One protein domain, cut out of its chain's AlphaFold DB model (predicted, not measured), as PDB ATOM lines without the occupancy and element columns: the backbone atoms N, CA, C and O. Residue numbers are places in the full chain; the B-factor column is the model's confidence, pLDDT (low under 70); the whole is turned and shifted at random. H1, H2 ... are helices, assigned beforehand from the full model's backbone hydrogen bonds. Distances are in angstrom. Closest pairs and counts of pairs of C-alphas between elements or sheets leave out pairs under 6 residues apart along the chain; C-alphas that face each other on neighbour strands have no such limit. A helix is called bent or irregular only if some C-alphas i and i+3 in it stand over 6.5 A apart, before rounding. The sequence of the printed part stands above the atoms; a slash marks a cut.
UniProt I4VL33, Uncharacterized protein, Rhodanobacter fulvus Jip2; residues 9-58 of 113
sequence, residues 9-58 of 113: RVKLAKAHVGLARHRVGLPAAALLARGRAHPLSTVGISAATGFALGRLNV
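This is residues 9 to 58 of the 113 residues of an uncharacterized protein of Rhodanobacter fulvus Jip2 (UniProt I4VL33). Two helices form an open, flat U with an empty middle: the bent helix H1 makes one side with its arm H1a and the base with its arm H1b, and H2 turns off at a corner as the other side. The printed part has 50 residues, with two named helices in the order H1, H2 and no named strand, class all helix. It is extended, with a radius of gyration of the C-alphas of 15.8 A and spans of 40 by 32 by 9 A.

H1, residues 9 to 37, was assigned as one helix by its hydrogen bonds but is bent, with C-alphas 23 and 26 7.0 A apart. Its arms H1a, residues 9 to 23, and H1b, residues 26 to 37, stand at a steep tilt of 53 degrees. After a tight link comes H2, residues 39 to 55, close to H1b but not clearly touching; their closest C-alphas, Gly 35 and Thr 42, are 5.8 A apart. Their lines are only just about perpendicular, at 71 degrees. H1a and H2 are apart. Every O i to N i+4 pair is within hydrogen-bond range in H1a, H1b and H2.

H1a begins at C-alpha 9 (-9.978, -25.609, -19.195) and is 21.7 A long, H1b 16.9 A. H2, 24.3 A, ends at C-alpha 55 (2.266, -27.898, -54.598).

The farthest C-alphas, of Arg 9 and Leu 40, are 43.1 A apart. The printed part has no cut. Its mean pLDDT is 75.8, with residues 42, 50 and 53 to 58 under 70.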
ATOM      1  N   ARG A   9     -11.024 -25.615 -18.157       86.38
ATOM      2  CA  ARG A   9      -9.978 -25.609 -19.195       86.38
ATOM      3  C   ARG A   9     -10.388 -24.833 -20.444       86.38
ATOM      4  O   ARG A   9      -9.589 -24.063 -20.966       86.38
ATOM      5  N   VAL A  10     -11.632 -24.980 -20.897       88.75
ATOM      6  CA  VAL A  10     -12.145 -24.224 -22.051       88.75
ATOM      7  C   VAL A  10     -12.215 -22.727 -21.747       88.75
ATOM      8  O   VAL A  10     -11.832 -21.923 -22.593       88.75
ATOM      9  N   LYS A  11     -12.666 -22.329 -20.551       86.44
ATOM     10  CA  LYS A  11     -12.695 -20.913 -20.141       86.44
ATOM     11  C   LYS A  11     -11.294 -20.304 -20.104       86.44
ATOM     12  O   LYS A  11     -11.097 -19.217 -20.641       86.44
ATOM     13  N   LEU A  12     -10.326 -21.029 -19.548       90.81
ATOM     14  CA  LEU A  12      -8.926 -20.611 -19.510       90.81
ATOM     15  C   LEU A  12      -8.344 -20.474 -20.926       90.81
ATOM     16  O   LEU A  12      -7.791 -19.431 -21.267       90.81
ATOM     17  N   ALA A  13      -8.560 -21.467 -21.793       85.69
ATOM     18  CA  ALA A  13      -8.132 -21.400 -23.189       85.69
ATOM     19  C   ALA A  13      -8.765 -20.210 -23.936       85.69
ATOM     20  O   ALA A  13      -8.074 -19.492 -24.657       85.69
ATOM     21  N   LYS A  14     -10.061 -19.943 -23.723       82.44
ATOM     22  CA  LYS A  14     -10.754 -18.780 -24.303       82.44
ATOM     23  C   LYS A  14     -10.164 -17.452 -23.822       82.44
ATOM     24  O   LYS A  14      -9.998 -16.548 -24.639       82.44
ATOM     25  N   ALA A  15      -9.808 -17.339 -22.542       88.00
ATOM     26  CA  ALA A  15      -9.161 -16.145 -21.999       88.00
ATOM     27  C   ALA A  15      -7.786 -15.896 -22.647       88.00
ATOM     28  O   ALA A  15      -7.497 -14.777 -23.075       88.00
ATOM     29  N   HIS A  16      -6.977 -16.948 -22.823       80.31
ATOM     30  CA  HIS A  16      -5.692 -16.846 -23.524       80.31
ATOM     31  C   HIS A  16      -5.846 -16.416 -24.987       80.31
ATOM     32  O   HIS A  16      -5.106 -15.551 -25.458       80.31
ATOM     33  N   VAL A  17      -6.833 -16.964 -25.700       78.31
ATOM     34  CA  VAL A  17      -7.124 -16.566 -27.086       78.31
ATOM     35  C   VAL A  17      -7.590 -15.108 -27.163       78.31
ATOM     36  O   VAL A  17      -7.194 -14.399 -28.084       78.31
ATOM     37  N   GLY A  18      -8.382 -14.628 -26.199       78.69
ATOM     38  CA  GLY A  18      -8.806 -13.225 -26.130       78.69
ATOM     39  C   GLY A  18      -7.627 -12.255 -26.002       78.69
ATOM     40  O   GLY A  18      -7.540 -11.279 -26.747       78.69
ATOM     41  N   LEU A  19      -6.668 -12.571 -25.129       78.56
ATOM     42  CA  LEU A  19      -5.438 -11.787 -24.976       78.56
ATOM     43  C   LEU A  19      -4.579 -11.802 -26.246       78.56
ATOM     44  O   LEU A  19      -4.061 -10.764 -26.660       78.56
ATOM     45  N   ALA A  20      -4.455 -12.961 -26.896       75.31
ATOM     46  CA  ALA A  20      -3.733 -13.074 -28.159       75.31
ATOM     47  C   ALA A  20      -4.398 -12.243 -29.272       75.31
ATOM     48  O   ALA A  20      -3.702 -11.538 -29.999       75.31
ATOM     49  N   ARG A  21      -5.737 -12.254 -29.360       74.25
ATOM     50  CA  ARG A  21      -6.512 -11.446 -30.320       74.25
ATOM     51  C   ARG A  21      -6.272  -9.948 -30.154       74.25
ATOM     52  O   ARG A  21      -6.103  -9.256 -31.154       74.25
ATOM     53  N   HIS A  22      -6.185  -9.456 -28.921       75.62
ATOM     54  CA  HIS A  22      -5.862  -8.049 -28.674       75.62
ATOM     55  C   HIS A  22      -4.476  -7.657 -29.193       75.62
ATOM     56  O   HIS A  22      -4.320  -6.576 -29.756       75.62
ATOM     57  N   ARG A  23      -3.484  -8.548 -29.073       73.94
ATOM     58  CA  ARG A  23      -2.119  -8.298 -29.566       73.94
ATOM     59  C   ARG A  23      -2.034  -8.249 -31.090       73.94
ATOM     60  O   ARG A  23      -1.212  -7.514 -31.622       73.94
ATOM     61  N   VAL A  24      -2.886  -8.999 -31.789       79.94
ATOM     62  CA  VAL A  24      -2.899  -9.025 -33.261       79.94
ATOM     63  C   VAL A  24      -3.877  -8.027 -33.890       79.94
ATOM     64  O   VAL A  24      -3.829  -7.830 -35.099       79.94
ATOM     65  N   GLY A  25      -4.731  -7.359 -33.107       78.31
ATOM     66  CA  GLY A  25      -5.759  -6.449 -33.629       78.31
ATOM     67  C   GLY A  25      -5.196  -5.240 -34.385       78.31
ATOM     68  O   GLY A  25      -5.586  -4.990 -35.523       78.31
ATOM     69  N   LEU A  26      -4.237  -4.529 -33.788       77.00
ATOM     70  CA  LEU A  26      -3.544  -3.399 -34.423       77.00
ATOM     71  C   LEU A  26      -2.789  -3.786 -35.707       77.00
ATOM     72  O   LEU A  26      -3.027  -3.158 -36.743       77.00
ATOM     73  N   PRO A  27      -1.914  -4.813 -35.701       77.31
ATOM     74  CA  PRO A  27      -1.199  -5.193 -36.915       77.31
ATOM     75  C   PRO A  27      -2.136  -5.753 -37.992       77.31
ATOM     76  O   PRO A  27      -1.916  -5.482 -39.170       77.31
ATOM     77  N   ALA A  28      -3.211  -6.459 -37.623       77.56
ATOM     78  CA  ALA A  28      -4.214  -6.921 -38.583       77.56
ATOM     79  C   ALA A  28      -4.958  -5.752 -39.246       77.56
ATOM     80  O   ALA A  28      -5.151  -5.759 -40.461       77.56
ATOM     81  N   ALA A  29      -5.324  -4.720 -38.479       74.00
ATOM     82  CA  ALA A  29      -5.946  -3.514 -39.021       74.00
ATOM     83  C   ALA A  29      -5.007  -2.767 -39.986       74.00
ATOM     84  O   ALA A  29      -5.436  -2.342 -41.060       74.00
ATOM     85  N   ALA A  30      -3.717  -2.666 -39.650       78.25
ATOM     86  CA  ALA A  30      -2.706  -2.062 -40.518       78.25
ATOM     87  C   ALA A  30      -2.485  -2.866 -41.815       78.25
ATOM     88  O   ALA A  30      -2.381  -2.287 -42.898       78.25
ATOM     89  N   LEU A  31      -2.471  -4.200 -41.729       73.31
ATOM     90  CA  LEU A  31      -2.397  -5.093 -42.889       73.31
ATOM     91  C   LEU A  31      -3.622  -4.960 -43.797       73.31
ATOM     92  O   LEU A  31      -3.468  -4.873 -45.010       73.31
ATOM     93  N   LEU A  32      -4.828  -4.879 -43.229       77.31
ATOM     94  CA  LEU A  32      -6.063  -4.668 -43.990       77.31
ATOM     95  C   LEU A  32      -6.091  -3.306 -44.690       77.31
ATOM     96  O   LEU A  32      -6.529  -3.208 -45.836       77.31
ATOM     97  N   ALA A  33      -5.609  -2.253 -44.028       78.69
ATOM     98  CA  ALA A  33      -5.461  -0.938 -44.649       78.69
ATOM     99  C   ALA A  33      -4.468  -0.980 -45.825       78.69
ATOM    100  O   ALA A  33      -4.762  -0.455 -46.898       78.69
ATOM    101  N   ARG A  34      -3.336  -1.677 -45.662       74.75
ATOM    102  CA  ARG A  34      -2.331  -1.862 -46.720       74.75
ATOM    103  C   ARG A  34      -2.838  -2.719 -47.882       74.75
ATOM    104  O   ARG A  34      -2.570  -2.394 -49.034       74.75
ATOM    105  N   GLY A  35      -3.603  -3.771 -47.596       74.00
ATOM    106  CA  GLY A  35      -4.218  -4.620 -48.618       74.00
ATOM    107  C   GLY A  35      -5.238  -3.864 -49.471       74.00
ATOM    108  O   GLY A  35      -5.264  -4.034 -50.687       74.00
ATOM    109  N   ARG A  36      -6.014  -2.953 -48.861       74.38
ATOM    110  CA  ARG A  36      -6.919  -2.051 -49.597       74.38
ATOM    111  C   ARG A  36      -6.180  -1.055 -50.492       74.38
ATOM    112  O   ARG A  36      -6.686  -0.731 -51.558       74.38
ATOM    113  N   ALA A  37      -5.001  -0.591 -50.080       81.75
ATOM    114  CA  ALA A  37      -4.175   0.305 -50.891       81.75
ATOM    115  C   ALA A  37      -3.496  -0.406 -52.081       81.75
ATOM    116  O   ALA A  37      -3.236   0.224 -53.103       81.75
ATOM    117  N   HIS A  38      -3.226  -1.713 -51.973       79.31
ATOM    118  CA  HIS A  38      -2.524  -2.496 -52.998       79.31
ATOM    119  C   HIS A  38      -3.283  -3.789 -53.346       79.31
ATOM    120  O   HIS A  38      -2.821  -4.895 -53.027       79.31
ATOM    121  N   PRO A  39      -4.448  -3.683 -54.014       71.12
ATOM    122  CA  PRO A  39      -5.310  -4.833 -54.274       71.12
ATOM    123  C   PRO A  39      -4.636  -5.872 -55.181       71.12
ATOM    124  O   PRO A  39      -4.687  -7.064 -54.890       71.12
ATOM    125  N   LEU A  40      -3.921  -5.434 -56.224       75.56
ATOM    126  CA  LEU A  40      -3.259  -6.334 -57.177       75.56
ATOM    127  C   LEU A  40      -2.119  -7.138 -56.537       75.56
ATOM    128  O   LEU A  40      -2.039  -8.351 -56.722       75.56
ATOM    129  N   SER A  41      -1.275  -6.498 -55.722       73.00
ATOM    130  CA  SER A  41      -0.201  -7.187 -54.991       73.00
ATOM    131  C   SER A  41      -0.759  -8.192 -53.982       73.00
ATOM    132  O   SER A  41      -0.204  -9.274 -53.814       73.00
ATOM    133  N   THR A  42      -1.883  -7.858 -53.343       69.94
ATOM    134  CA  THR A  42      -2.552  -8.738 -52.379       69.94
ATOM    135  C   THR A  42      -3.098  -9.996 -53.059       69.94
ATOM    136  O   THR A  42      -2.853 -11.101 -52.575       69.94
ATOM    137  N   VAL A  43      -3.760  -9.850 -54.211       77.44
ATOM    138  CA  VAL A  43      -4.267 -10.983 -55.006       77.44
ATOM    139  C   VAL A  43      -3.120 -11.832 -55.566       77.44
ATOM    140  O   VAL A  43      -3.177 -13.059 -55.505       77.44
ATOM    141  N   GLY A  44      -2.038 -11.204 -56.042       74.81
ATOM    142  CA  GLY A  44      -0.859 -11.916 -56.547       74.81
ATOM    143  C   GLY A  44      -0.170 -12.761 -55.473       74.81
ATOM    144  O   GLY A  44       0.108 -13.941 -55.689       74.81
ATOM    145  N   ILE A  45       0.036 -12.195 -54.279       75.88
ATOM    146  CA  ILE A  45       0.625 -12.920 -53.145       75.88
ATOM    147  C   ILE A  45      -0.306 -14.045 -52.681       75.88
ATOM    148  O   ILE A  45       0.178 -15.140 -52.385       75.88
ATOM    149  N   SER A  46      -1.629 -13.838 -52.646       73.81
ATOM    150  CA  SER A  46      -2.556 -14.905 -52.249       73.81
ATOM    151  C   SER A  46      -2.586 -16.049 -53.260       73.81
ATOM    152  O   SER A  46      -2.578 -17.210 -52.857       73.81
ATOM    153  N   ALA A  47      -2.566 -15.737 -54.560       71.00
ATOM    154  CA  ALA A  47      -2.531 -16.733 -55.625       71.00
ATOM    155  C   ALA A  47      -1.227 -17.547 -55.596       71.00
ATOM    156  O   ALA A  47      -1.270 -18.777 -55.606       71.00
ATOM    157  N   ALA A  48      -0.073 -16.883 -55.460       70.12
ATOM    158  CA  ALA A  48       1.228 -17.543 -55.348       70.12
ATOM    159  C   ALA A  48       1.320 -18.437 -54.099       70.12
ATOM    160  O   ALA A  48       1.818 -19.561 -54.159       70.12
ATOM    161  N   THR A  49       0.782 -17.960 -52.975       77.62
ATOM    162  CA  THR A  49       0.745 -18.712 -51.715       77.62
ATOM    163  C   THR A  49      -0.170 -19.932 -51.826       77.62
ATOM    164  O   THR A  49       0.231 -21.031 -51.447       77.62
ATOM    165  N   GLY A  50      -1.367 -19.771 -52.399       66.25
ATOM    166  CA  GLY A  50      -2.301 -20.868 -52.664       66.25
ATOM    167  C   GLY A  50      -1.714 -21.931 -53.597       66.25
ATOM    168  O   GLY A  50      -1.835 -23.123 -53.323       66.25
ATOM    169  N   PHE A  51      -0.997 -21.511 -54.641       74.44
ATOM    170  CA  PHE A  51      -0.280 -22.414 -55.543       74.44
ATOM    171  C   PHE A  51       0.856 -23.166 -54.834       74.44
ATOM    172  O   PHE A  51       0.981 -24.381 -54.984       74.44
ATOM    173  N   ALA A  52       1.653 -22.478 -54.009       77.31
ATOM    174  CA  ALA A  52       2.719 -23.105 -53.231       77.31
ATOM    175  C   ALA A  52       2.175 -24.124 -52.211       77.31
ATOM    176  O   ALA A  52       2.695 -25.236 -52.119       77.31
ATOM    177  N   LEU A  53       1.096 -23.791 -51.491       64.88
ATOM    178  CA  LEU A  53       0.389 -24.706 -50.583       64.88
ATOM    179  C   LEU A  53      -0.191 -25.918 -51.332       64.88
ATOM    180  O   LEU A  53      -0.058 -27.047 -50.861       64.88
ATOM    181  N   GLY A  54      -0.766 -25.713 -52.520       66.44
ATOM    182  CA  GLY A  54      -1.230 -26.802 -53.384       66.44
ATOM    183  C   GLY A  54      -0.091 -27.723 -53.835       66.44
ATOM    184  O   GLY A  54      -0.226 -28.945 -53.795       66.44
ATOM    185  N   ARG A  55       1.069 -27.150 -54.179       65.81
ATOM    186  CA  ARG A  55       2.266 -27.898 -54.598       65.81
ATOM    187  C   ARG A  55       2.921 -28.673 -53.449       65.81
ATOM    188  O   ARG A  55       3.513 -29.719 -53.687       65.81
ATOM    189  N   LEU A  56       2.794 -28.192 -52.213       68.12
ATOM    190  CA  LEU A  56       3.326 -28.840 -51.007       68.12
ATOM    191  C   LEU A  56       2.424 -29.964 -50.454       68.12
ATOM    192  O   LEU A  56       2.778 -30.568 -49.444       68.12
ATOM    193  N   ASN A  57       1.281 -30.260 -51.093       59.97
ATOM    194  CA  ASN A  57       0.326 -31.308 -50.693       59.97
ATOM    195  C   ASN A  57      -0.030 -31.265 -49.191       59.97
ATOM    196  O   ASN A  57      -0.111 -32.281 -48.491       59.97
ATOM    197  N   VAL A  58      -0.204 -30.053 -48.660       58.59
ATOM    198  CA  VAL A  58      -0.543 -29.852 -47.250       58.59
ATOM    199  C   VAL A  58      -2.021 -30.175 -47.082       58.59
ATOM    200  O   VAL A  58      -2.894 -29.413 -47.486       58.59
TER     201      VAL A  58